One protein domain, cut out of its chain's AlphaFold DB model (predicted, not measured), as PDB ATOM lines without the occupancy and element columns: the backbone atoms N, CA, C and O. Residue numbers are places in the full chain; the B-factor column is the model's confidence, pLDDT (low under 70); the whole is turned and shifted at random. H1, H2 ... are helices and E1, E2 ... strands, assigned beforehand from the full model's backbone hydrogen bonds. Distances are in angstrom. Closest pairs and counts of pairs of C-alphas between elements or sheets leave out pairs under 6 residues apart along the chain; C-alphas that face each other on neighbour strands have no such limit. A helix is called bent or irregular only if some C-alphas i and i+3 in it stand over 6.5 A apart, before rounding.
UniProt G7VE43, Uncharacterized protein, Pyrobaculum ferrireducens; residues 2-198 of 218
ATOM      1  N   LYS A   2       0.032   6.948  89.529       60.00
ATOM      2  CA  LYS A   2       0.051   7.565  88.173       60.00
ATOM      3  C   LYS A   2      -1.104   8.549  87.892       60.00
ATOM      4  O   LYS A   2      -0.879   9.600  87.303       60.00
ATOM      5  N   GLN A   3      -2.312   8.255  88.370       62.97
ATOM      6  CA  GLN A   3      -3.510   9.064  88.094       62.97
ATOM      7  C   GLN A   3      -3.489  10.439  88.794       62.97
ATOM      8  O   GLN A   3      -3.799  11.445  88.163       62.97
ATOM      9  N   ARG A   4      -2.997  10.520  90.044       68.19
ATOM     10  CA  ARG A   4      -2.778  11.804  90.746       68.19
ATOM     11  C   ARG A   4      -1.760  12.695  90.025       68.19
ATOM     12  O   ARG A   4      -1.986  13.894  89.917       68.19
ATOM     13  N   LYS A   5      -0.677  12.121  89.482       68.12
ATOM     14  CA  LYS A   5       0.341  12.886  88.736       68.12
ATOM     15  C   LYS A   5      -0.238  13.533  87.470       68.12
ATOM     16  O   LYS A   5       0.074  14.684  87.185       68.12
ATOM     17  N   HIS A   6      -1.117  12.835  86.747       69.50
ATOM     18  CA  HIS A   6      -1.766  13.396  85.558       69.50
ATOM     19  C   HIS A   6      -2.730  14.545  85.871       69.50
ATOM     20  O   HIS A   6      -2.759  15.518  85.123       69.50
ATOM     21  N   VAL A   7      -3.478  14.470  86.974       74.75
ATOM     22  CA  VAL A   7      -4.395  15.545  87.387       74.75
ATOM     23  C   VAL A   7      -3.624  16.810  87.779       74.75
ATOM     24  O   VAL A   7      -3.955  17.894  87.311       74.75
ATOM     25  N   VAL A   8      -2.541  16.670  88.552       76.50
ATOM     26  CA  VAL A   8      -1.702  17.808  88.974       76.50
ATOM     27  C   VAL A   8      -1.077  18.527  87.775       76.50
ATOM     28  O   VAL A   8      -1.129  19.750  87.693       76.50
ATOM     29  N   ILE A   9      -0.552  17.783  86.796       75.50
ATOM     30  CA  ILE A   9       0.041  18.361  85.576       75.50
ATOM     31  C   ILE A   9      -0.996  19.144  84.758       75.50
ATOM     32  O   ILE A   9      -0.673  20.201  84.214       75.50
ATOM     33  N   LYS A  10      -2.237  18.649  84.671       74.94
ATOM     34  CA  LYS A  10      -3.327  19.343  83.970       74.94
ATOM     35  C   LYS A  10      -3.670  20.670  84.641       74.94
ATOM     36  O   LYS A  10      -3.720  21.687  83.959       74.94
ATOM     37  N   ILE A  11      -3.835  20.663  85.964       76.62
ATOM     38  CA  ILE A  11      -4.150  21.867  86.745       76.62
ATOM     39  C   ILE A  11      -3.038  22.912  86.599       76.62
ATOM     40  O   ILE A  11      -3.324  24.059  86.275       76.62
ATOM     41  N   LEU A  12      -1.771  22.512  86.749       80.06
ATOM     42  CA  LEU A  12      -0.632  23.426  86.607       80.06
ATOM     43  C   LEU A  12      -0.533  24.035  85.203       80.06
ATOM     44  O   LEU A  12      -0.254  25.221  85.075       80.06
ATOM     45  N   SER A  13      -0.799  23.247  84.156       74.81
ATOM     46  CA  SER A  13      -0.774  23.749  82.775       74.81
ATOM     47  C   SER A  13      -1.876  24.784  82.535       74.81
ATOM     48  O   SER A  13      -1.628  25.807  81.910       74.81
ATOM     49  N   ILE A  14      -3.081  24.549  83.066       74.56
ATOM     50  CA  ILE A  14      -4.202  25.493  82.963       74.56
ATOM     51  C   ILE A  14      -3.905  26.777  83.748       74.56
ATOM     52  O   ILE A  14      -4.094  27.867  83.217       74.56
ATOM     53  N   LEU A  15      -3.393  26.666  84.977       77.44
ATOM     54  CA  LEU A  15      -3.021  27.829  85.788       77.44
ATOM     55  C   LEU A  15      -1.921  28.665  85.125       77.44
ATOM     56  O   LEU A  15      -2.016  29.887  85.117       77.44
ATOM     57  N   ALA A  16      -0.910  28.022  84.534       79.00
ATOM     58  CA  ALA A  16       0.158  28.720  83.824       79.00
ATOM     59  C   ALA A  16      -0.356  29.456  82.575       79.00
ATOM     60  O   ALA A  16       0.069  30.580  82.316       79.00
ATOM     61  N   LEU A  17      -1.301  28.858  81.838       73.94
ATOM     62  CA  LEU A  17      -1.970  29.522  80.716       73.94
ATOM     63  C   LEU A  17      -2.755  30.747  81.188       73.94
ATOM     64  O   LEU A  17      -2.560  31.823  80.637       73.94
ATOM     65  N   ILE A  18      -3.575  30.608  82.236       72.62
ATOM     66  CA  ILE A  18      -4.335  31.730  82.809       72.62
ATOM     67  C   ILE A  18      -3.381  32.846  83.240       72.62
ATOM     68  O   ILE A  18      -3.564  33.992  82.840       72.62
ATOM     69  N   TYR A  19      -2.329  32.507  83.987       77.31
ATOM     70  CA  TYR A  19      -1.337  33.468  84.455       77.31
ATOM     71  C   TYR A  19      -0.699  34.235  83.289       77.31
ATOM     72  O   TYR A  19      -0.833  35.452  83.210       77.31
ATOM     73  N   LEU A  20      -0.087  33.545  82.323       73.94
ATOM     74  CA  LEU A  20       0.574  34.204  81.187       73.94
ATOM     75  C   LEU A  20      -0.389  35.056  80.359       73.94
ATOM     76  O   LEU A  20      -0.026  36.129  79.880       73.94
ATOM     77  N   SER A  21      -1.632  34.606  80.237       68.62
ATOM     78  CA  SER A  21      -2.663  35.299  79.479       68.62
ATOM     79  C   SER A  21      -3.143  36.609  80.129       68.62
ATOM     80  O   SER A  21      -3.661  37.472  79.429       68.62
ATOM     81  N   ILE A  22      -2.916  36.792  81.437       72.06
ATOM     82  CA  ILE A  22      -3.165  38.049  82.165       72.06
ATOM     83  C   ILE A  22      -1.951  38.987  82.088       72.06
ATOM     84  O   ILE A  22      -2.108  40.203  81.997       72.06
ATOM     85  N   PHE A  23      -0.731  38.442  82.102       76.50
ATOM     86  CA  PHE A  23       0.495  39.248  82.107       76.50
ATOM     87  C   PHE A  23       0.843  39.839  80.738       76.50
ATOM     88  O   PHE A  23       1.363  40.953  80.670       76.50
ATOM     89  N   ILE A  24       0.551  39.130  79.645       76.62
ATOM     90  CA  ILE A  24       0.799  39.631  78.286       76.62
ATOM     91  C   ILE A  24       0.056  40.952  78.031       76.62
ATOM     92  O   ILE A  24       0.710  41.911  77.627       76.62
ATOM     93  N   PRO A  25      -1.255  41.073  78.305       71.12
ATOM     94  CA  PRO A  25      -1.997  42.289  77.969       71.12
ATOM     95  C   PRO A  25      -1.589  43.464  78.846       71.12
ATOM     96  O   PRO A  25      -1.405  44.560  78.336       71.12
ATOM     97  N   TRP A  26      -1.313  43.206  80.127       72.94
ATOM     98  CA  TRP A  26      -0.719  44.200  81.017       72.94
ATOM     99  C   TRP A  26       0.626  44.725  80.488       72.94
ATOM    100  O   TRP A  26       0.895  45.924  80.505       72.94
ATOM    101  N   THR A  27       1.469  43.833  79.963       77.81
ATOM    102  CA  THR A  27       2.762  44.215  79.375       77.81
ATOM    103  C   THR A  27       2.578  45.023  78.085       77.81
ATOM    104  O   THR A  27       3.334  45.962  77.846       77.81
ATOM    105  N   ILE A  28       1.560  44.706  77.275       74.69
ATOM    106  CA  ILE A  28       1.198  45.468  76.067       74.69
ATOM    107  C   ILE A  28       0.693  46.867  76.427       74.69
ATOM    108  O   ILE A  28       1.110  47.832  75.782       74.69
ATOM    109  N   LEU A  29      -0.160  47.002  77.451       75.06
ATOM    110  CA  LEU A  29      -0.597  48.311  77.943       75.06
ATOM    111  C   LEU A  29       0.617  49.142  78.338       75.06
ATOM    112  O   LEU A  29       0.785  50.269  77.873       75.06
ATOM    113  N   LEU A  30       1.483  48.561  79.169       76.44
ATOM    114  CA  LEU A  30       2.656  49.253  79.674       76.44
ATOM    115  C   LEU A  30       3.580  49.695  78.535       76.44
ATOM    116  O   LEU A  30       4.043  50.834  78.527       76.44
ATOM    117  N   TYR A  31       3.802  48.825  77.548       77.50
ATOM    118  CA  TYR A  31       4.545  49.154  76.334       77.50
ATOM    119  C   TYR A  31       3.898  50.312  75.563       77.50
ATOM    120  O   TYR A  31       4.590  51.257  75.186       77.50
ATOM    121  N   THR A  32       2.581  50.267  75.353       72.19
ATOM    122  CA  THR A  32       1.832  51.292  74.608       72.19
ATOM    123  C   THR A  32       1.914  52.645  75.307       72.19
ATOM    124  O   THR A  32       2.237  53.650  74.676       72.19
ATOM    125  N   PHE A  33       1.699  52.667  76.621       74.00
ATOM    126  CA  PHE A  33       1.759  53.879  77.429       74.00
ATOM    127  C   PHE A  33       3.173  54.470  77.463       74.00
ATOM    128  O   PHE A  33       3.365  55.657  77.212       74.00
ATOM    129  N   THR A  34       4.185  53.628  77.678       76.88
ATOM    130  CA  THR A  34       5.594  54.052  77.657       76.88
ATOM    131  C   THR A  34       5.986  54.587  76.276       76.88
ATOM    132  O   THR A  34       6.659  55.611  76.179       76.88
ATOM    133  N   SER A  35       5.516  53.944  75.199       71.62
ATOM    134  CA  SER A  35       5.769  54.374  73.816       71.62
ATOM    135  C   SER A  35       5.138  55.728  73.532       71.62
ATOM    136  O   SER A  35       5.774  56.570  72.909       71.62
ATOM    137  N   TYR A  36       3.912  55.949  74.014       76.50
ATOM    138  CA  TYR A  36       3.231  57.234  73.902       76.50
ATOM    139  C   TYR A  36       4.042  58.353  74.564       76.50
ATOM    140  O   TYR A  36       4.336  59.346  73.910       76.50
ATOM    141  N   PHE A  37       4.484  58.166  75.813       72.75
ATOM    142  CA  PHE A  37       5.290  59.170  76.519       72.75
ATOM    143  C   PHE A  37       6.606  59.469  75.800       72.75
ATOM    144  O   PHE A  37       6.957  60.629  75.605       72.75
ATOM    145  N   ILE A  38       7.328  58.436  75.372       76.19
ATOM    146  CA  ILE A  38       8.602  58.624  74.669       76.19
ATOM    147  C   ILE A  38       8.389  59.267  73.303       76.19
ATOM    148  O   ILE A  38       9.229  60.042  72.869       76.19
ATOM    149  N   HIS A  39       7.281  58.986  72.618       74.00
ATOM    150  CA  HIS A  39       6.979  59.615  71.339       74.00
ATOM    151  C   HIS A  39       6.597  61.092  71.503       74.00
ATOM    152  O   HIS A  39       7.188  61.951  70.849       74.00
ATOM    153  N   GLU A  40       5.664  61.390  72.409       74.88
ATOM    154  CA  GLU A  40       5.181  62.749  72.676       74.88
ATOM    155  C   GLU A  40       6.316  63.658  73.168       74.88
ATOM    156  O   GLU A  40       6.440  64.819  72.776       74.88
ATOM    157  N   TYR A  41       7.220  63.095  73.970       77.25
ATOM    158  CA  TYR A  41       8.348  63.807  74.554       77.25
ATOM    159  C   TYR A  41       9.693  63.345  73.984       77.25
ATOM    160  O   TYR A  41      10.700  63.411  74.680       77.25
ATOM    161  N   ALA A  42       9.754  62.962  72.702       66.25
ATOM    162  CA  ALA A  42      10.937  62.363  72.055       66.25
ATOM    163  C   ALA A  42      12.246  63.165  72.164       66.25
ATOM    164  O   ALA A  42      13.332  62.629  71.956       66.25
ATOM    165  N   LYS A  43      12.166  64.458  72.492       78.12
ATOM    166  CA  LYS A  43      13.333  65.320  72.746       78.12
ATOM    167  C   LYS A  43      13.918  65.170  74.159       78.12
ATOM    168  O   LYS A  43      14.922  65.811  74.456       78.12
ATOM    169  N   SER A  44      13.278  64.382  75.017       74.75
ATOM    170  CA  SER A  44      13.647  64.148  76.409       74.75
ATOM    171  C   SER A  44      13.481  62.657  76.708       74.75
ATOM    172  O   SER A  44      12.389  62.214  77.029       74.75
ATOM    173  N   ASP A  45      14.551  61.877  76.578       81.75
ATOM    174  CA  ASP A  45      14.613  60.499  77.080       81.75
ATOM    175  C   ASP A  45      15.734  60.442  78.127       81.75
ATOM    176  O   ASP A  45      16.887  60.725  77.780       81.75
ATOM    177  N   PRO A  46      15.428  60.147  79.401       90.50
ATOM    178  CA  PRO A  46      14.128  59.720  79.934       90.50
ATOM    179  C   PRO A  46      13.165  60.868  80.287       90.50
ATOM    180  O   PRO A  46      13.563  62.026  80.423       90.50
ATOM    181  N   VAL A  47      11.892  60.519  80.499       89.38
ATOM    182  CA  VAL A  47      10.847  61.392  81.069       89.38
ATOM    183  C   VAL A  47      10.419  60.834  82.412       89.38
ATOM    184  O   VAL A  47      10.215  59.632  82.538       89.38
ATOM    185  N   SER A  48      10.219  61.687  83.409       91.69
ATOM    186  CA  SER A  48       9.763  61.263  84.732       91.69
ATOM    187  C   SER A  48       8.446  61.924  85.120       91.69
ATOM    188  O   SER A  48       8.172  63.064  84.752       91.69
ATOM    189  N   THR A  49       7.647  61.228  85.918       90.56
ATOM    190  CA  THR A  49       6.429  61.762  86.531       90.56
ATOM    191  C   THR A  49       6.465  61.574  88.038       90.56
ATOM    192  O   THR A  49       6.840  60.503  88.521       90.56
ATOM    193  N   VAL A  50       6.027  62.589  88.779       90.25
ATOM    194  CA  VAL A  50       5.829  62.519  90.234       90.25
ATOM    195  C   VAL A  50       4.448  63.037  90.609       90.25
ATOM    196  O   VAL A  50       3.992  64.033  90.051       90.25
ATOM    197  N   TRP A  51       3.779  62.388  91.560       88.50
ATOM    198  CA  TRP A  51       2.510  62.872  92.097       88.50
ATOM    199  C   TRP A  51       2.744  63.807  93.286       88.50
ATOM    200  O   TRP A  51       3.515  63.493  94.197       88.50
ATOM    201  N   LEU A  52       2.037  64.935  93.300       84.94
ATOM    202  CA  LEU A  52       2.110  65.979  94.317       84.94
ATOM    203  C   LEU A  52       0.710  66.240  94.888       84.94
ATOM    204  O   LEU A  52      -0.271  66.365  94.153       84.94
ATOM    205  N   THR A  53       0.609  66.326  96.215       85.06
ATOM    206  CA  THR A  53      -0.683  66.359  96.925       85.06
ATOM    207  C   THR A  53      -1.262  67.755  97.121       85.06
ATOM    208  O   THR A  53      -2.450  67.875  97.411       85.06
ATOM    209  N   ASN A  54      -0.445  68.803  97.010       86.38
ATOM    210  CA  ASN A  54      -0.864  70.185  97.213       86.38
ATOM    211  C   ASN A  54       0.057  71.173  96.464       86.38
ATOM    212  O   ASN A  54       1.144  70.810  96.008       86.38
ATOM    213  N   ARG A  55      -0.367  72.443  96.375       87.44
ATOM    214  CA  ARG A  55       0.371  73.519  95.692       87.44
ATOM    215  C   ARG A  55       1.711  73.863  96.349       87.44
ATOM    216  O   ARG A  55       2.674  74.112  95.637       87.44
ATOM    217  N   SER A  56       1.782  73.828  97.679       93.00
ATOM    218  CA  SER A  56       3.022  74.106  98.415       93.00
ATOM    219  C   SER A  56       4.097  73.065  98.087       93.00
ATOM    220  O   SER A  56       5.221  73.428  97.752       93.00
ATOM    221  N   SER A  57       3.746  71.774  98.053       92.88
ATOM    222  CA  SER A  57       4.647  70.707  97.601       92.88
ATOM    223  C   SER A  57       5.162  70.953  96.182       92.88
ATOM    224  O   SER A  57       6.341  70.742  95.921       92.88
ATOM    225  N   TYR A  58       4.305  71.427  95.270       93.50
ATOM    226  CA  TYR A  58       4.728  71.798  93.918       93.50
ATOM    227  C   TYR A  58       5.748  72.934  93.914       93.50
ATOM    228  O   TYR A  58       6.753  72.813  93.227       93.50
ATOM    229  N   GLU A  59       5.535  73.997  94.688       94.81
ATOM    230  CA  GLU A  59       6.459  75.136  94.744       94.81
ATOM    231  C   GLU A  59       7.853  74.713  95.231       94.81
ATOM    232  O   GLU A  59       8.846  75.028  94.576       94.81
ATOM    233  N   HIS A  60       7.923  73.903  96.294       95.75
ATOM    234  CA  HIS A  60       9.192  73.369  96.808       95.75
ATOM    235  C   HIS A  60       9.889  72.463  95.782       95.75
ATOM    236  O   HIS A  60      11.089  72.587  95.537       95.75
ATOM    237  N   VAL A  61       9.143  71.555  95.147       95.88
ATOM    238  CA  VAL A  61       9.704  70.643  94.138       95.88
ATOM    239  C   VAL A  61      10.158  71.407  92.892       95.88
ATOM    240  O   VAL A  61      11.235  71.126  92.371       95.88
ATOM    241  N   ALA A  62       9.391  72.395  92.432       95.81
ATOM    242  CA  ALA A  62       9.725  73.238  91.288       95.81
ATOM    243  C   ALA A  62      11.002  74.057  91.525       95.81
ATOM    244  O   ALA A  62      11.832  74.181  90.620       95.81
ATOM    245  N   GLU A  63      11.184  74.581  92.740       96.50
ATOM    246  CA  GLU A  63      12.404  75.278  93.140       96.50
ATOM    247  C   GLU A  63      13.617  74.341  93.090       96.50
ATOM    248  O   GLU A  63      14.597  74.649  92.409       96.50
ATOM    249  N   ILE A  64      13.531  73.166  93.726       96.38
ATOM    250  CA  ILE A  64      14.615  72.173  93.732       96.38
ATOM    251  C   ILE A  64      14.967  71.749  92.302       96.38
ATOM    252  O   ILE A  64      16.140  71.732  91.931       96.38
ATOM    253  N   LEU A  65      13.970  71.443  91.468       96.25
ATOM    254  CA  LEU A  65      14.200  71.047  90.078       96.25
ATOM    255  C   LEU A  65      14.890  72.157  89.280       96.25
ATOM    256  O   LEU A  65      15.823  71.878  88.530       96.25
ATOM    257  N   THR A  66      14.487  73.411  89.484       96.00
ATOM    258  CA  THR A  66      15.096  74.569  88.818       96.00
ATOM    259  C   THR A  66      16.547  74.766  89.259       96.00
ATOM    260  O   THR A  66      17.419  74.955  88.413       96.00
ATOM    261  N   GLN A  67      16.833  74.660  90.562       95.88
ATOM    262  CA  GLN A  67      18.197  74.732  91.103       95.88
ATOM    263  C   GLN A  67      19.103  73.627  90.539       95.88
ATOM    264  O   GLN A  67      20.279  73.865  90.280       95.88
ATOM    265  N   GLN A  68      18.550  72.434  90.310       94.25
ATOM    266  CA  GLN A  68      19.262  71.294  89.722       94.25
ATOM    267  C   GLN A  68      19.299  71.324  88.180       94.25
ATOM    268  O   GLN A  68      19.810  70.392  87.561       94.25
ATOM    269  N   GLY A  69      18.762  72.368  87.539       93.44
ATOM    270  CA  GLY A  69      18.781  72.527  86.082       93.44
ATOM    271  C   GLY A  69      17.812  71.615  85.318       93.44
ATOM    272  O   GLY A  69      17.954  71.445  84.106       93.44
ATOM    273  N   TYR A  70      16.825  71.028  85.996       93.69
ATOM    274  CA  TYR A  70      15.802  70.201  85.363       93.69
ATOM    275  C   TYR A  70      14.739  71.064  84.691       93.69
ATOM    276  O   TYR A  70      14.263  72.058  85.235       93.69
ATOM    277  N   ARG A  71      14.307  70.628  83.507       92.81
ATOM    278  CA  ARG A  71      13.126  71.181  82.840       92.81
ATOM    279  C   ARG A  71      11.904  70.361  83.237       92.81
ATOM    280  O   ARG A  71      11.982  69.140  83.324       92.81
ATOM    281  N   PHE A  72      10.772  71.017  83.436       91.81
ATOM    282  CA  PHE A  72       9.506  70.371  83.777       91.81
ATOM    283  C   PHE A  72       8.332  71.192  83.247       91.81
ATOM    284  O   PHE A  72       8.491  72.355  82.868       91.81
ATOM    285  N   GLU A  73       7.157  70.578  83.187       87.25
ATOM    286  CA  GLU A  73       5.934  71.251  82.768       87.25
ATOM    287  C   GLU A  73       5.331  72.041  83.941       87.25
ATOM    288  O   GLU A  73       4.954  71.441  84.950       87.25
ATOM    289  N   PRO A  74       5.233  73.380  83.852       87.94
ATOM    290  CA  PRO A  74       4.718  74.175  84.955       87.94
ATOM    291  C   PRO A  74       3.217  73.938  85.142       87.94
ATOM    292  O   PRO A  74       2.453  73.883  84.173       87.94
ATOM    293  N   TRP A  75       2.789  73.851  86.403       85.81
ATOM    294  CA  TRP A  75       1.374  73.797  86.751       85.81
ATOM    295  C   TRP A  75       0.697  75.145  86.519       85.81
ATOM    296  O   TRP A  75       1.214  76.198  86.902       85.81
ATOM    297  N   ASP A  76      -0.511  75.099  85.963       82.38
ATOM    298  CA  ASP A  76      -1.368  76.274  85.870       82.38
ATOM    299  C   ASP A  76      -1.801  76.757  87.269       82.38
ATOM    300  O   ASP A  76      -1.657  76.055  88.270       82.38
ATOM    301  N   ASN A  77      -2.360  77.962  87.374       78.88
ATOM    302  CA  ASN A  77      -2.776  78.517  88.671       78.88
ATOM    303  C   ASN A  77      -4.020  77.834  89.272       78.88
ATOM    304  O   ASN A  77      -4.432  78.190  90.374       78.88
ATOM    305  N   LYS A  78      -4.644  76.892  88.556       79.75
ATOM    306  CA  LYS A  78      -5.865  76.194  88.985       79.75
ATOM    307  C   LYS A  78      -5.579  74.783  89.503       79.75
ATOM    308  O   LYS A  78      -6.450  74.183  90.131       79.75
ATOM    309  N   THR A  79      -4.376  74.261  89.275       75.50
ATOM    310  CA  THR A  79      -3.961  72.938  89.739       75.50
ATOM    311  C   THR A  79      -3.569  72.989  91.212       75.50
ATOM    312  O   THR A  79      -2.578  73.617  91.598       75.50
ATOM    313  N   PHE A  80      -4.357  72.291  92.033       76.88
ATOM    314  CA  PHE A  80      -4.124  72.150  93.471       76.88
ATOM    315  C   PHE A  80      -3.330  70.891  93.823       76.88
ATOM    316  O   PHE A  80      -2.534  70.932  94.752       76.88
ATOM    317  N   ALA A  81      -3.538  69.791  93.101       82.62
ATOM    318  CA  ALA A  81      -2.856  68.511  93.271       82.62
ATOM    319  C   ALA A  81      -2.836  67.787  91.923       82.62
ATOM    320  O   ALA A  81      -3.762  67.961  91.126       82.62
ATOM    321  N   GLY A  82      -1.818  66.974  91.664       81.88
ATOM    322  CA  GLY A  82      -1.693  66.326  90.367       81.88
ATOM    323  C   GLY A  82      -0.327  65.722  90.107       81.88
ATOM    324  O   GLY A  82       0.516  65.608  90.996       81.88
ATOM    325  N   THR A  83      -0.112  65.359  88.849       85.38
ATOM    326  CA  THR A  83       1.175  64.855  88.376       85.38
ATOM    327  C   THR A  83       2.013  65.996  87.823       85.38
ATOM    328  O   THR A  83       1.518  66.835  87.073       85.38
ATOM    329  N   LEU A  84       3.285  66.028  88.200       87.50
ATOM    330  CA  LEU A  84       4.293  66.889  87.606       87.50
ATOM    331  C   LEU A  84       5.112  66.079  86.605       87.50
ATOM    332  O   LEU A  84       5.679  65.041  86.954       87.50
ATOM    333  N   LEU A  85       5.171  66.577  85.374       90.19
ATOM    334  CA  LEU A  85       5.974  66.007  84.305       90.19
ATOM    335  C   LEU A  85       7.362  66.651  84.295       90.19
ATOM    336  O   LEU A  85       7.483  67.871  84.201       90.19
ATOM    337  N   ILE A  86       8.403  65.830  84.370       92.38
ATOM    338  CA  ILE A  86       9.803  66.243  84.460       92.38
ATOM    339  C   ILE A  86      10.549  65.686  83.245       92.38
ATOM    340  O   ILE A  86      10.546  64.483  82.987       92.38
ATOM    341  N   PHE A  87      11.215  66.561  82.497       91.81
ATOM    342  CA  PHE A  87      11.968  66.216  81.293       91.81
ATOM    343  C   PHE A  87      13.397  65.808  81.659       91.81
ATOM    344  O   PHE A  87      14.340  66.594  81.532       91.81
ATOM    345  N   GLY A  88      13.540  64.586  82.160       91.38
ATOM    346  CA  GLY A  88      14.819  63.991  82.529       91.38
ATOM    347  C   GLY A  88      14.663  62.859  83.539       91.38
ATOM    348  O   GLY A  88      13.556  62.544  83.984       91.38
ATOM    349  N   ASP A  89      15.791  62.268  83.931       91.88
ATOM    350  CA  ASP A  89      15.835  61.223  84.956       91.88
ATOM    351  C   ASP A  89      15.755  61.858  86.343       91.88
ATOM    352  O   ASP A  89      16.695  62.527  86.772       91.88
ATOM    353  N   VAL A  90      14.643  61.665  87.050       92.81
ATOM    354  CA  VAL A  90      14.451  62.248  88.384       92.81
ATOM    355  C   VAL A  90      15.114  61.428  89.497       92.81
ATOM    356  O   VAL A  90      15.211  61.911  90.623       92.81
ATOM    357  N   ARG A  91      15.615  60.212  89.225       92.44
ATOM    358  CA  ARG A  91      16.234  59.345  90.250       92.44
ATOM    359  C   ARG A  91      17.357  60.031  91.044       92.44
ATOM    360  O   ARG A  91      17.349  59.892  92.267       92.44
ATOM    361  N   PRO A  92      18.281  60.803  90.432       92.69
ATOM    362  CA  PRO A  92      19.339  61.497  91.171       92.69
ATOM    363  C   PRO A  92      18.813  62.586  92.115       92.69
ATOM    364  O   PRO A  92      19.429  62.857  93.143       92.69
ATOM    365  N   VAL A  93      17.674  63.201  91.779       92.88
ATOM    366  CA  VAL A  93      17.078  64.304  92.551       92.88
ATOM    367  C   VAL A  93      16.003  63.813  93.526       92.88
ATOM    368  O   VAL A  93      15.671  64.508  94.484       92.88
ATOM    369  N   TYR A  94      15.501  62.588  93.349       92.12
ATOM    370  CA  TYR A  94      14.450  62.010  94.182       92.12
ATOM    371  C   TYR A  94      14.709  62.114  95.697       92.12
ATOM    372  O   TYR A  94      13.784  62.499  96.415       92.12
ATOM    373  N   PRO A  95      15.934  61.882  96.220       92.38
ATOM    374  CA  PRO A  95      16.210  62.038  97.647       92.38
ATOM    375  C   PRO A  95      15.879  63.421  98.225       92.38
ATOM    376  O   PRO A  95      15.567  63.493  99.411       92.38
ATOM    377  N   TYR A  96      15.918  64.479  97.407       93.06
ATOM    378  CA  TYR A  96      15.622  65.857  97.814       93.06
ATOM    379  C   TYR A  96      14.131  66.201  97.729       93.06
ATOM    380  O   TYR A  96      13.672  67.100  98.422       93.06
ATOM    381  N   ILE A  97      13.364  65.487  96.899       93.44
ATOM    382  CA  ILE A  97      11.938  65.777  96.665       93.44
ATOM    383  C   ILE A  97      10.990  64.747  97.295       93.44
ATOM    384  O   ILE A  97       9.785  64.983  97.350       93.44
ATOM    385  N   LYS A  98      11.508  63.616  97.797       92.81
ATOM    386  CA  LYS A  98      10.720  62.493  98.346       92.81
ATOM    387  C   LYS A  98       9.791  62.857  99.509       92.81
ATOM    388  O   LYS A  98       8.853  62.118  99.776       92.81
ATOM    389  N   GLU A  99      10.060  63.951 100.222       92.88
ATOM    390  CA  GLU A  99       9.210  64.420 101.329       92.88
ATOM    391  C   GLU A  99       7.955  65.146 100.824       92.88
ATOM    392  O   GLU A  99       6.938  65.193 101.514       92.88
ATOM    393  N   TYR A 100       8.004  65.662  99.596       92.81
ATOM    394  CA  TYR A 100       6.942  66.458  98.985       92.81
ATOM    395  C   TYR A 100       6.194  65.707  97.876       92.81
ATOM    396  O   TYR A 100       5.087  66.109  97.507       92.81
ATOM    397  N   ALA A 101       6.787  64.628  97.355       89.44
ATOM    398  CA  ALA A 101       6.339  63.908  96.171       89.44
ATOM    399  C   ALA A 101       6.232  62.392  96.389       89.44
ATOM    400  O   ALA A 101       6.945  61.804  97.203       89.44
ATOM    401  N   SER A 102       5.362  61.738  95.613       88.44
ATOM    402  CA  SER A 102       5.288  60.276  95.564       88.44
ATOM    403  C   SER A 102       6.575  59.647  95.023       88.44
ATOM    404  O   SER A 102       7.442  60.323  94.468       88.44
ATOM    405  N   SER A 103       6.661  58.315  95.106       87.31
ATOM    406  CA  SER A 103       7.636  57.556  94.318       87.31
ATOM    407  C   SER A 103       7.518  57.940  92.832       87.31
ATOM    408  O   SER A 103       6.394  57.974  92.311       87.31
ATOM    409  N   PRO A 104       8.633  58.291  92.169       90.19
ATOM    410  CA  PRO A 104       8.628  58.688  90.776       90.19
ATOM    411  C   PRO A 104       8.437  57.480  89.870       90.19
ATOM    412  O   PRO A 104       8.884  56.368  90.168       90.19
ATOM    413  N   VAL A 105       7.838  57.746  88.715       90.25
ATOM    414  CA  VAL A 105       7.798  56.815  87.591       90.25
ATOM    415  C   VAL A 105       8.648  57.391  86.466       90.25
ATOM    416  O   VAL A 105       8.452  58.541  86.084       90.25
ATOM    417  N   VAL A 106       9.605  56.615  85.962       91.00
ATOM    418  CA  VAL A 106      10.533  57.022  84.899       91.00
ATOM    419  C   VAL A 106      10.232  56.220  83.641       91.00
ATOM    420  O   VAL A 106      10.259  54.996  83.676       91.00
ATOM    421  N   TYR A 107       9.980  56.895  82.529       88.81
ATOM    422  CA  TYR A 107       9.773  56.308  81.210       88.81
ATOM    423  C   TYR A 107      11.046  56.466  80.384       88.81
ATOM    424  O   TYR A 107      11.579  57.572  80.275       88.81
ATOM    425  N   THR A 108      11.535  55.373  79.798       90.62
ATOM    426  CA  THR A 108      12.756  55.395  78.981       90.62
ATOM    427  C   THR A 108      12.721  54.393  77.833       90.62
ATOM    428  O   THR A 108      12.075  53.342  77.923       90.62
ATOM    429  N   SER A 109      13.412  54.698  76.732       88.06
ATOM    430  CA  SER A 109      13.561  53.734  75.636       88.06
ATOM    431  C   SER A 109      14.611  52.660  75.938       88.06
ATOM    432  O   SER A 109      14.505  51.533  75.441       88.06
ATOM    433  N   ALA A 110      15.594  52.982  76.783       88.31
ATOM    434  CA  ALA A 110      16.741  52.136  77.082       88.31
ATOM    435  C   ALA A 110      16.390  50.948  77.988       88.31
ATOM    436  O   ALA A 110      15.384  50.956  78.696       88.31
ATOM    437  N   PHE A 111      17.233  49.912  77.980       87.06
ATOM    438  CA  PHE A 111      17.145  48.807  78.938       87.06
ATOM    439  C   PHE A 111      17.564  49.304  80.325       87.06
ATOM    440  O   PHE A 111      18.638  49.885  80.465       87.06
ATOM    441  N   ASP A 112      16.736  49.078  81.341       87.75
ATOM    442  CA  ASP A 112      16.979  49.602  82.692       87.75
ATOM    443  C   ASP A 112      16.470  48.605  83.753       87.75
ATOM    444  O   ASP A 112      15.967  47.530  83.437       87.75
ATOM    445  N   CYS A 113      16.614  48.896  85.035       82.06
ATOM    446  CA  CYS A 113      15.949  48.135  86.091       82.06
ATOM    447  C   CYS A 113      14.426  48.361  86.070       82.06
ATOM    448  O   CYS A 113      13.935  49.270  85.418       82.06
ATOM    449  N   ILE A 114      13.659  47.543  86.799       76.00
ATOM    450  CA  ILE A 114      12.204  47.757  86.973       76.00
ATOM    451  C   ILE A 114      11.934  48.681  88.172       76.00
ATOM    452  O   ILE A 114      11.038  49.520  88.130       76.00
ATOM    453  N   ILE A 115      12.723  48.538  89.242       78.88
ATOM    454  CA  ILE A 115      12.672  49.386  90.438       78.88
ATOM    455  C   ILE A 115      14.108  49.778  90.791       78.88
ATOM    456  O   ILE A 115      14.940  48.900  91.021       78.88
ATOM    457  N   CYS A 116      14.393  51.078  90.862       77.88
ATOM    458  CA  CYS A 116      15.702  51.609  91.247       77.88
ATOM    459  C   CYS A 116      15.571  52.871  92.077       77.88
ATOM    460  O   CYS A 116      14.834  53.774  91.702       77.88
ATOM    461  N   LEU A 117      16.360  52.976  93.153       79.31
ATOM    462  CA  LEU A 117      16.467  54.200  93.959       79.31
ATOM    463  C   LEU A 117      15.099  54.734  94.435       79.31
ATOM    464  O   LEU A 117      14.890  55.937  94.516       79.31
ATOM    465  N   GLY A 118      14.150  53.837  94.727       76.38
ATOM    466  CA  GLY A 118      12.787  54.207  95.126       76.38
ATOM    467  C   GLY A 118      11.896  54.718  93.988       76.38
ATOM    468  O   GLY A 118      10.799  55.189  94.267       76.38
ATOM    469  N   ALA A 119      12.345  54.611  92.735       82.81
ATOM    470  CA  ALA A 119      11.595  54.897  91.518       82.81
ATOM    471  C   ALA A 119      11.134  53.609  90.833       82.81
ATOM    472  O   ALA A 119      11.866  52.613  90.806       82.81
ATOM    473  N   THR A 120       9.957  53.658  90.216       87.81
ATOM    474  CA  THR A 120       9.525  52.645  89.247       87.81
ATOM    475  C   THR A 120       9.991  53.071  87.861       87.81
ATOM    476  O   THR A 120       9.829  54.230  87.492       87.81
ATOM    477  N   VAL A 121      10.569  52.158  87.085       87.31
ATOM    478  CA  VAL A 121      11.057  52.455  85.734       87.31
ATOM    479  C   VAL A 121      10.292  51.618  84.712       87.31
ATOM    480  O   VAL A 121      10.168  50.395  84.813       87.31
ATOM    481  N   HIS A 122       9.762  52.301  83.711       87.56
ATOM    482  CA  HIS A 122       9.047  51.751  82.578       87.56
ATOM    483  C   HIS A 122       9.919  51.902  81.333       87.56
ATOM    484  O   HIS A 122      10.055  52.977  80.756       87.56
ATOM    485  N   SER A 123      10.557  50.794  80.960       87.88
ATOM    486  CA  SER A 123      11.493  50.714  79.840       87.88
ATOM    487  C   SER A 123      10.840  50.047  78.628       87.88
ATOM    488  O   SER A 123      10.269  48.954  78.747       87.88
ATOM    489  N   LEU A 124      10.956  50.661  77.445       84.19
ATOM    490  CA  LEU A 124      10.497  50.042  76.193       84.19
ATOM    491  C   LEU A 124      11.245  48.747  75.893       84.19
ATOM    492  O   LEU A 124      10.626  47.730  75.582       84.19
ATOM    493  N   ALA A 125      12.570  48.758  76.025       83.62
ATOM    494  CA  ALA A 125      13.379  47.573  75.779       83.62
ATOM    495  C   ALA A 125      13.007  46.419  76.731       83.62
ATOM    496  O   ALA A 125      12.847  45.279  76.287       83.62
ATOM    497  N   ASN A 126      12.791  46.705  78.020       85.06
ATOM    498  CA  ASN A 126      12.362  45.697  78.994       85.06
ATOM    499  C   ASN A 126      10.975  45.144  78.689       85.06
ATOM    500  O   ASN A 126      10.760  43.936  78.769       85.06
ATOM    501  N   THR A 127      10.021  46.018  78.374       83.50
ATOM    502  CA  THR A 127       8.640  45.604  78.098       83.50
ATOM    503  C   THR A 127       8.561  44.749  76.837       83.50
ATOM    504  O   THR A 127       7.894  43.716  76.859       83.50
ATOM    505  N   LEU A 128       9.316  45.086  75.785       81.50
ATOM    506  CA  LEU A 128       9.455  44.244  74.591       81.50
ATOM    507  C   LEU A 128      10.084  42.884  74.906       81.50
ATOM    508  O   LEU A 128       9.584  41.856  74.443       81.50
ATOM    509  N   LEU A 129      11.149  42.856  75.716       84.31
ATOM    510  CA  LEU A 129      11.774  41.602  76.134       84.31
ATOM    511  C   LEU A 129      10.788  40.723  76.913       84.31
ATOM    512  O   LEU A 129      10.638  39.541  76.604       84.31
ATOM    513  N   LEU A 130      10.087  41.291  77.897       83.75
ATOM    514  CA  LEU A 130       9.086  40.573  78.688       83.75
ATOM    515  C   LEU A 130       7.950  40.050  77.809       83.75
ATOM    516  O   LEU A 130       7.550  38.895  77.953       83.75
ATOM    517  N   LEU A 131       7.478  40.852  76.854       81.31
ATOM    518  CA  LEU A 131       6.448  40.437  75.909       81.31
ATOM    519  C   LEU A 131       6.909  39.243  75.062       81.31
ATOM    520  O   LEU A 131       6.153  38.281  74.896       81.31
ATOM    521  N   ALA A 132       8.153  39.262  74.576       80.25
ATOM    522  CA  ALA A 132       8.735  38.149  73.833       80.25
ATOM    523  C   ALA A 132       8.856  36.882  74.699       80.25
ATOM    524  O   ALA A 132       8.478  35.790  74.261       80.25
ATOM    525  N   VAL A 133       9.318  37.019  75.947       85.06
ATOM    526  CA  VAL A 133       9.448  35.908  76.903       85.06
ATOM    527  C   VAL A 133       8.084  35.298  77.227       85.06
ATOM    528  O   VAL A 133       7.917  34.083  77.112       85.06
ATOM    529  N   TYR A 134       7.090  36.115  77.580       82.69
ATOM    530  CA  TYR A 134       5.754  35.628  77.923       82.69
ATOM    531  C   TYR A 134       5.047  34.986  76.731       82.69
ATOM    532  O   TYR A 134       4.446  33.923  76.883       82.69
ATOM    533  N   SER A 135       5.177  35.570  75.538       78.75
ATOM    534  CA  SER A 135       4.611  34.999  74.310       78.75
ATOM    535  C   SER A 135       5.240  33.644  73.982       78.75
ATOM    536  O   SER A 135       4.536  32.688  73.650       78.75
ATOM    537  N   THR A 136       6.559  33.527  74.146       80.50
ATOM    538  CA  THR A 136       7.282  32.264  73.940       80.50
ATOM    539  C   THR A 136       6.855  31.212  74.963       80.50
ATOM    540  O   THR A 136       6.545  30.078  74.595       80.50
ATOM    541  N   ALA A 137       6.774  31.579  76.245       83.62
ATOM    542  CA  ALA A 137       6.324  30.681  77.305       83.62
ATOM    543  C   ALA A 137       4.893  30.181  77.053       83.62
ATOM    544  O   ALA A 137       4.625  28.984  77.178       83.62
ATOM    545  N   LEU A 138       3.993  31.076  76.633       83.56
ATOM    546  CA  LEU A 138       2.612  30.742  76.306       83.56
ATOM    547  C   LEU A 138       2.550  29.738  75.151       83.56
ATOM    548  O   LEU A 138       1.879  28.713  75.266       83.56
ATOM    549  N   ALA A 139       3.304  29.976  74.074       82.06
ATOM    550  CA  ALA A 139       3.370  29.068  72.933       82.06
ATOM    551  C   ALA A 139       3.873  27.670  73.335       82.06
ATOM    552  O   ALA A 139       3.275  26.657  72.957       82.06
ATOM    553  N   VAL A 140       4.935  27.601  74.148       83.56
ATOM    554  CA  VAL A 140       5.504  26.334  74.634       83.56
ATOM    555  C   VAL A 140       4.505  25.578  75.510       83.56
ATOM    556  O   VAL A 140       4.275  24.387  75.293       83.56
ATOM    557  N   ILE A 141       3.876  26.248  76.478       84.25
ATOM    558  CA  ILE A 141       2.916  25.614  77.393       84.25
ATOM    559  C   ILE A 141       1.678  25.138  76.633       84.25
ATOM    560  O   ILE A 141       1.234  24.009  76.846       84.25
ATOM    561  N   SER A 142       1.166  25.938  75.697       82.00
ATOM    562  CA  SER A 142       0.066  25.548  74.814       82.00
ATOM    563  C   SER A 142       0.414  24.306  73.995       82.00
ATOM    564  O   SER A 142      -0.356  23.343  73.976       82.00
ATOM    565  N   ALA A 143       1.604  24.260  73.389       82.31
ATOM    566  CA  ALA A 143       2.057  23.091  72.639       82.31
ATOM    567  C   ALA A 143       2.164  21.836  73.527       82.31
ATOM    568  O   ALA A 143       1.735  20.750  73.128       82.31
ATOM    569  N   VAL A 144       2.688  21.974  74.749       83.94
ATOM    570  CA  VAL A 144       2.767  20.873  75.722       83.94
ATOM    571  C   VAL A 144       1.374  20.407  76.151       83.94
ATOM    572  O   VAL A 144       1.130  19.199  76.213       83.94
ATOM    573  N   ALA A 145       0.447  21.332  76.411       83.06
ATOM    574  CA  ALA A 145      -0.925  21.023  76.799       83.06
ATOM    575  C   ALA A 145      -1.670  20.254  75.696       83.06
ATOM    576  O   ALA A 145      -2.355  19.272  75.996       83.06
ATOM    577  N   VAL A 146      -1.479  20.635  74.428       85.19
ATOM    578  CA  VAL A 146      -2.039  19.917  73.271       85.19
ATOM    579  C   VAL A 146      -1.428  18.524  73.146       85.19
ATOM    580  O   VAL A 146      -2.158  17.535  73.109       85.19
ATOM    581  N   ARG A 147      -0.092  18.411  73.164       85.62
ATOM    582  CA  ARG A 147       0.608  17.115  73.045       85.62
ATOM    583  C   ARG A 147       0.237  16.131  74.152       85.62
ATOM    584  O   ARG A 147       0.244  14.926  73.928       85.62
ATOM    585  N   ARG A 148      -0.081  16.627  75.349       83.56
ATOM    586  CA  ARG A 148      -0.490  15.800  76.496       83.56
ATOM    587  C   ARG A 148      -1.998  15.547  76.576       83.56
ATOM    588  O   ARG A 148      -2.452  14.988  77.575       83.56
ATOM    589  N   GLY A 149      -2.775  15.960  75.571       83.62
ATOM    590  CA  GLY A 149      -4.231  15.778  75.548       83.62
ATOM    591  C   GLY A 149      -4.950  16.514  76.684       83.62
ATOM    592  O   GLY A 149      -5.982  16.056  77.173       83.62
ATOM    593  N   VAL A 150      -4.370  17.616  77.171       82.81
ATOM    594  CA  VAL A 150      -4.985  18.486  78.186       82.81
ATOM    595  C   VAL A 150      -5.982  19.431  77.529       82.81
ATOM    596  O   VAL A 150      -7.074  19.625  78.054       82.81
ATOM    597  N   LEU A 151      -5.614  19.979  76.371       80.75
ATOM    598  CA  LEU A 151      -6.437  20.865  75.552       80.75
ATOM    599  C   LEU A 151      -6.456  20.360  74.108       80.75
ATOM    600  O   LEU A 151      -5.487  19.769  73.634       80.75
ATOM    601  N   SER A 152      -7.546  20.626  73.388       85.12
ATOM    602  CA  SER A 152      -7.544  20.517  71.927       85.12
ATOM    603  C   SER A 152      -6.737  21.671  71.322       85.12
ATOM    604  O   SER A 152      -6.576  22.711  71.959       85.12
ATOM    605  N   TRP A 153      -6.266  21.535  70.079       81.75
ATOM    606  CA  TRP A 153      -5.591  22.634  69.369       81.75
ATOM    607  C   TRP A 153      -6.430  23.922  69.354       81.75
ATOM    608  O   TRP A 153      -5.925  25.001  69.649       81.75
ATOM    609  N   ARG A 154      -7.743  23.793  69.112       83.94
ATOM    610  CA  ARG A 154      -8.697  24.914  69.173       83.94
ATOM    611  C   ARG A 154      -8.797  25.507  70.582       83.94
ATOM    612  O   ARG A 154      -8.809  26.722  70.727       83.94
ATOM    613  N   GLY A 155      -8.831  24.660  71.613       75.44
ATOM    614  CA  GLY A 155      -8.859  25.098  73.010       75.44
ATOM    615  C   GLY A 155      -7.581  25.821  73.435       75.44
ATOM    616  O   GLY A 155      -7.655  26.828  74.129       75.44
ATOM    617  N   ALA A 156      -6.417  25.364  72.974       75.69
ATOM    618  CA  ALA A 156      -5.139  26.024  73.226       75.69
ATOM    619  C   ALA A 156      -5.025  27.367  72.488       75.69
ATOM    620  O   ALA A 156      -4.556  28.341  73.074       75.69
ATOM    621  N   ALA A 157      -5.507  27.445  71.243       76.56
ATOM    622  CA  ALA A 157      -5.576  28.697  70.494       76.56
ATOM    623  C   ALA A 157      -6.480  29.724  71.198       76.56
ATOM    624  O   ALA A 157      -6.061  30.858  71.416       76.56
ATOM    625  N   LEU A 158      -7.675  29.312  71.637       73.88
ATOM    626  CA  LEU A 158      -8.585  30.175  72.396       73.88
ATOM    627  C   LEU A 158      -7.986  30.611  73.736       73.88
ATOM    628  O   LEU A 158      -8.030  31.792  74.055       73.88
ATOM    629  N   ALA A 159      -7.374  29.700  74.497       69.31
ATOM    630  CA  ALA A 159      -6.734  30.040  75.769       69.31
ATOM    631  C   ALA A 159      -5.558  31.018  75.601       69.31
ATOM    632  O   ALA A 159      -5.301  31.825  76.488       69.31
ATOM    633  N   SER A 160      -4.863  30.957  74.462       68.12
ATOM    634  CA  SER A 160      -3.728  31.836  74.173       68.12
ATOM    635  C   SER A 160      -4.162  33.210  73.654       68.12
ATOM    636  O   SER A 160      -3.507  34.204  73.947       68.12
ATOM    637  N   ALA A 161      -5.250  33.277  72.880       68.00
ATOM    638  CA  ALA A 161      -5.673  34.498  72.191       68.00
ATOM    639  C   ALA A 161      -6.792  35.266  72.909       68.00
ATOM    640  O   ALA A 161      -6.834  36.491  72.829       68.00
ATOM    641  N   ALA A 162      -7.701  34.577  73.604       65.81
ATOM    642  CA  ALA A 162      -8.881  35.209  74.188       65.81
ATOM    643  C   ALA A 162      -8.544  36.204  75.310       65.81
ATOM    644  O   ALA A 162      -9.118  37.290  75.297       65.81
ATOM    645  N   PRO A 163      -7.619  35.920  76.246       62.06
ATOM    646  CA  PRO A 163      -7.346  36.869  77.326       62.06
ATOM    647  C   PRO A 163      -6.652  38.156  76.848       62.06
ATOM    648  O   PRO A 163      -7.091  39.226  77.272       62.06
ATOM    649  N   PRO A 164      -5.693  38.114  75.894       60.88
ATOM    650  CA  PRO A 164      -5.237  39.318  75.207       60.88
ATOM    651  C   PRO A 164      -6.339  40.106  74.532       60.88
ATOM    652  O   PRO A 164      -6.394  41.317  74.704       60.88
ATOM    653  N   LEU A 165      -7.252  39.434  73.836       64.94
ATOM    654  CA  LEU A 165      -8.368  40.105  73.183       64.94
ATOM    655  C   LEU A 165      -9.302  40.781  74.190       64.94
ATOM    656  O   LEU A 165      -9.642  41.937  73.997       64.94
ATOM    657  N   VAL A 166      -9.695  40.099  75.270       62.78
ATOM    658  CA  VAL A 166     -10.636  40.638  76.267       62.78
ATOM    659  C   VAL A 166     -10.033  41.820  77.023       62.78
ATOM    660  O   VAL A 166     -10.692  42.848  77.169       62.78
ATOM    661  N   LEU A 167      -8.784  41.694  77.477       61.88
ATOM    662  CA  LEU A 167      -8.120  42.751  78.237       61.88
ATOM    663  C   LEU A 167      -7.804  43.958  77.347       61.88
ATOM    664  O   LEU A 167      -8.146  45.081  77.712       61.88
ATOM    665  N   TYR A 168      -7.284  43.730  76.138       62.44
ATOM    666  CA  TYR A 168      -7.026  44.808  75.182       62.44
ATOM    667  C   TYR A 168      -8.316  45.524  74.762       62.44
ATOM    668  O   TYR A 168      -8.357  46.749  74.719       62.44
ATOM    669  N   LEU A 169      -9.405  44.785  74.522       64.31
ATOM    670  CA  LEU A 169     -10.699  45.390  74.204       64.31
ATOM    671  C   LEU A 169     -11.216  46.239  75.373       64.31
ATOM    672  O   LEU A 169     -11.732  47.327  75.143       64.31
ATOM    673  N   SER A 170     -11.064  45.772  76.617       60.84
ATOM    674  CA  SER A 170     -11.508  46.519  77.800       60.84
ATOM    675  C   SER A 170     -10.747  47.831  77.995       60.84
ATOM    676  O   SER A 170     -11.355  48.839  78.351       60.84
ATOM    677  N   GLU A 171      -9.452  47.859  77.683       56.50
ATOM    678  CA  GLU A 171      -8.652  49.078  77.763       56.50
ATOM    679  C   GLU A 171      -8.885  50.024  76.597       56.50
ATOM    680  O   GLU A 171      -9.018  51.223  76.815       56.50
ATOM    681  N   VAL A 172      -9.017  49.512  75.371       60.47
ATOM    682  CA  VAL A 172      -9.426  50.337  74.228       60.47
ATOM    683  C   VAL A 172     -10.789  50.967  74.513       60.47
ATOM    684  O   VAL A 172     -10.970  52.161  74.301       60.47
ATOM    685  N   LEU A 173     -11.734  50.204  75.069       63.78
ATOM    686  CA  LEU A 173     -13.026  50.732  75.502       63.78
ATOM    687  C   LEU A 173     -12.890  51.749  76.640       63.78
ATOM    688  O   LEU A 173     -13.621  52.732  76.633       63.78
ATOM    689  N   TYR A 174     -11.968  51.559  77.587       57.00
ATOM    690  CA  TYR A 174     -11.693  52.532  78.647       57.00
ATOM    691  C   TYR A 174     -11.110  53.840  78.092       57.00
ATOM    692  O   TYR A 174     -11.587  54.919  78.440       57.00
ATOM    693  N   ILE A 175     -10.132  53.762  77.189       54.97
ATOM    694  CA  ILE A 175      -9.534  54.921  76.515       54.97
ATOM    695  C   ILE A 175     -10.595  55.652  75.691       54.97
ATOM    696  O   ILE A 175     -10.719  56.872  75.776       54.97
ATOM    697  N   LEU A 176     -11.419  54.921  74.937       57.03
ATOM    698  CA  LEU A 176     -12.525  55.510  74.184       57.03
ATOM    699  C   LEU A 176     -13.547  56.152  75.128       57.03
ATOM    700  O   LEU A 176     -13.895  57.312  74.945       57.03
ATOM    701  N   ALA A 177     -13.992  55.453  76.172       55.09
ATOM    702  CA  ALA A 177     -14.964  55.977  77.128       55.09
ATOM    703  C   ALA A 177     -14.454  57.244  77.826       55.09
ATOM    704  O   ALA A 177     -15.184  58.227  77.917       55.09
ATOM    705  N   THR A 178     -13.199  57.262  78.269       47.22
ATOM    706  CA  THR A 178     -12.586  58.453  78.876       47.22
ATOM    707  C   THR A 178     -12.443  59.597  77.870       47.22
ATOM    708  O   THR A 178     -12.736  60.738  78.220       47.22
ATOM    709  N   SER A 179     -12.121  59.298  76.609       47.41
ATOM    710  CA  SER A 179     -12.059  60.294  75.529       47.41
ATOM    711  C   SER A 179     -13.433  60.878  75.167       47.41
ATOM    712  O   SER A 179     -13.529  62.065  74.878       47.41
ATOM    713  N   PHE A 180     -14.510  60.082  75.203       48.53
ATOM    714  CA  PHE A 180     -15.877  60.521  74.873       48.53
ATOM    715  C   PHE A 180     -16.623  61.185  76.043       48.53
ATOM    716  O   PHE A 180     -17.493  62.023  75.810       48.53
ATOM    717  N   ILE A 181     -16.315  60.821  77.292       46.22
ATOM    718  CA  ILE A 181     -16.947  61.400  78.493       46.22
ATOM    719  C   ILE A 181     -16.345  62.774  78.833       46.22
ATOM    720  O   ILE A 181     -17.021  63.608  79.439       46.22
ATOM    721  N   LEU A 182     -15.102  63.047  78.424       39.44
ATOM    722  CA  LEU A 182     -14.472  64.353  78.604       39.44
ATOM    723  C   LEU A 182     -14.843  65.296  77.437       39.44
ATOM    724  O   LEU A 182     -14.599  64.974  76.270       39.44
ATOM    725  N   PRO A 183     -15.456  66.465  77.709       36.06
ATOM    726  CA  PRO A 183     -15.913  67.368  76.663       36.06
ATOM    727  C   PRO A 183     -14.729  67.906  75.847       36.06
ATOM    728  O   PRO A 183     -13.816  68.551  76.368       36.06
ATOM    729  N   HIS A 184     -14.798  67.669  74.533       38.75
ATOM    730  CA  HIS A 184     -13.784  67.992  73.524       38.75
ATOM    731  C   HIS A 184     -13.452  69.493  73.384       38.75
ATOM    732  O   HIS A 184     -12.539  69.851  72.649       38.75
ATOM    733  N   SER A 185     -14.148  70.386  74.090       33.72
ATOM    734  CA  SER A 185     -13.855  71.825  74.118       33.72
ATOM    735  C   SER A 185     -12.822  72.229  75.179       33.72
ATOM    736  O   SER A 185     -12.530  73.413  75.328       33.72
ATOM    737  N   SER A 186     -12.265  71.262  75.917       36.38
ATOM    738  CA  SER A 186     -11.324  71.500  77.021       36.38
ATOM    739  C   SER A 186     -10.203  70.461  77.117       36.38
ATOM    740  O   SER A 186      -9.640  70.276  78.192       36.38
ATOM    741  N   LEU A 187      -9.864  69.782  76.013       36.72
ATOM    742  CA  LEU A 187      -8.709  68.876  75.944       36.72
ATOM    743  C   LEU A 187      -7.392  69.669  75.946       36.72
ATOM    744  O   LEU A 187      -6.597  69.630  75.013       36.72
ATOM    745  N   ASP A 188      -7.157  70.381  77.042       40.75
ATOM    746  CA  ASP A 188      -5.824  70.522  77.584       40.75
ATOM    747  C   ASP A 188      -5.458  69.126  78.118       40.75
ATOM    748  O   ASP A 188      -5.873  68.714  79.204       40.75
ATOM    749  N   TYR A 189      -4.771  68.329  77.291       37.03
ATOM    750  CA  TYR A 189      -4.368  66.942  77.590       37.03
ATOM    751  C   TYR A 189      -3.587  66.808  78.917       37.03
ATOM    752  O   TYR A 189      -3.497  65.715  79.484       37.03
ATOM    753  N   ARG A 190      -3.125  67.934  79.478       39.59
ATOM    754  CA  ARG A 190      -2.593  68.095  80.839       39.59
ATOM    755  C   ARG A 190      -3.539  67.603  81.943       39.59
ATOM    756  O   ARG A 190      -3.067  67.180  82.992       39.59
ATOM    757  N   GLY A 191      -4.859  67.623  81.729       38.31
ATOM    758  CA  GLY A 191      -5.857  67.238  82.739       38.31
ATOM    759  C   GLY A 191      -6.148  65.734  82.849       38.31
ATOM    760  O   GLY A 191      -6.684  65.293  83.866       38.31
ATOM    761  N   VAL A 192      -5.793  64.935  81.835       38.91
ATOM    762  CA  VAL A 192      -6.057  63.477  81.804       38.91
ATOM    763  C   VAL A 192      -4.863  62.675  82.319       38.91
ATOM    764  O   VAL A 192      -5.043  61.658  82.993       38.91
ATOM    765  N   LEU A 193      -3.643  63.177  82.094       40.31
ATOM    766  CA  LEU A 193      -2.402  62.602  82.622       40.31
ATOM    767  C   LEU A 193      -2.462  62.272  84.129       40.31
ATOM    768  O   LEU A 193      -2.081  61.158  84.484       40.31
ATOM    769  N   PRO A 194      -2.979  63.147  85.017       41.91
ATOM    770  CA  PRO A 194      -3.050  62.890  86.455       41.91
ATOM    771  C   PRO A 194      -3.900  61.667  86.821       41.91
ATOM    772  O   PRO A 194      -3.598  60.993  87.799       41.91
ATOM    773  N   PHE A 195      -4.944  61.351  86.044       42.09
ATOM    774  CA  PHE A 195      -5.796  60.182  86.297       42.09
ATOM    775  C   PHE A 195      -5.160  58.874  85.820       42.09
ATOM    776  O   PHE A 195      -5.413  57.830  86.415       42.09
ATOM    777  N   LEU A 196      -4.320  58.932  84.781       38.44
ATOM    778  CA  LEU A 196      -3.610  57.775  84.223       38.44
ATOM    779  C   LEU A 196      -2.265  57.493  84.916       38.44
ATOM    780  O   LEU A 196      -1.730  56.399  84.775       38.44
ATOM    781  N   THR A 197      -1.713  58.469  85.643       40.53
ATOM    782  CA  THR A 197      -0.403  58.383  86.326       40.53
ATOM    783  C   THR A 197      -0.499  58.449  87.852       40.53
ATOM    784  O   THR A 197       0.519  58.324  88.537       40.53
ATOM    785  N   ALA A 198      -1.710  58.583  88.410       43.25
ATOM    786  CA  ALA A 198      -1.948  58.252  89.810       43.25
ATOM    787  C   ALA A 198      -1.432  56.823  90.071       43.25
ATOM    788  O   ALA A 198      -1.563  55.972  89.188       43.25
TER     789      ALA A 198
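Overview. This is residues 2 to 198 of the 218 residues of an uncharacterized protein of Pyrobaculum ferrireducens (UniProt G7VE43). A small head sits at one end of a long helical stalk: the head is a strongly twisted sheet of E2, E1, E3 and E4, with H2 over one face and the last part of H1 and the short H6 over the other. In the stalk the long H1 and H4 run side by side in opposite ways, and after H4 the bent H5 folds back, its arm H5a packing on both H1 and H4 and its arm H5b packing on H1 with residues 163 to 168 alone. The 197 printed residues include six named helices and four named strands, in the order H1 E1 H2 E2 H3 E3 E4 H4 H5 H6, and the class is mixed, helices and strands. The sheet is mixed, in the order E2, E1, E3, E4. The whole is loose, with a radius of gyration of the C-alphas of 21.4 A and spans of 68 by 39 by 29 A.

Along the chain. The strands are E1, residues 47 to 52, 16.5 A long; E2, 82 to 87, 16.4 A; E3, 105 to 108; and E4, 119 to 123. H1, residues 2 to 40, is 57.5 A long, from C-alpha 2 at (0.051, 7.565, 88.173) to C-alpha 40 at (5.181, 62.749, 72.676). H2 is residues 55 to 67, 18.4 A, H3 94 to 97, and H4 124 to 147, 34.5 A. H5, 153 to 181, was assigned as one helix by its hydrogen bonds but is bent, with C-alphas 160 and 163 7.0 A apart; its arms H5a, 153 to 160, and H5b, 163 to 181, 26.4 A, stand at 41 degrees. H6, 193 to 197, ends at C-alpha 197 (-0.403, 58.383, 86.326).

Arrangement. E1 is antiparallel to E2, with N 48 and O 86 2.8 A apart, and to E3, with N 49 and O 105 2.8 A apart; E3 and E4 are parallel, with N 106 and O 120 2.8 A apart. H1, the sheet and H2 make three layers, with helices on both faces of the sheet: H2 is on one face and runs along the strands, at 6 degrees to E2 on the local plane, and H1 is on the opposite face and runs across the strands, at 81 degrees to E3 on the local plane. E2, H3 and E3 form a split strand-helix-strand unit, two strands running the same way with E1 between them, its crossover right-handed. H6 is on the same face as H1. H1 and H4 touch at a shallow tilt of 25 degrees, opposite ways, closest at the C-alphas of Tyr 31 and Thr 127, 5.7 A. H4 and H5a form a helical hairpin, closest at the C-alphas of Ser 142 and Ala 156, 5.5 A. H1 and H5b touch, closest at the C-alphas of Pro 25 and Pro 164, 5.2 A. Every O i to N i+4 pair is within hydrogen-bond range in H2, H4, H5a, H5b and H6, and 33 of 35 are in H1; H3 is too short for such a pair.

Size, cuts and confidence. The C-alphas farthest apart, of Lys 2 and Asn 77, are 71.0 A apart. The printed part has no cut; the links H2 to E2 and H5 to H6 are long. Mean pLDDT of the printed part is 76.6, and residues 2 to 6, 21, 42 and 159 to 198 are under 70.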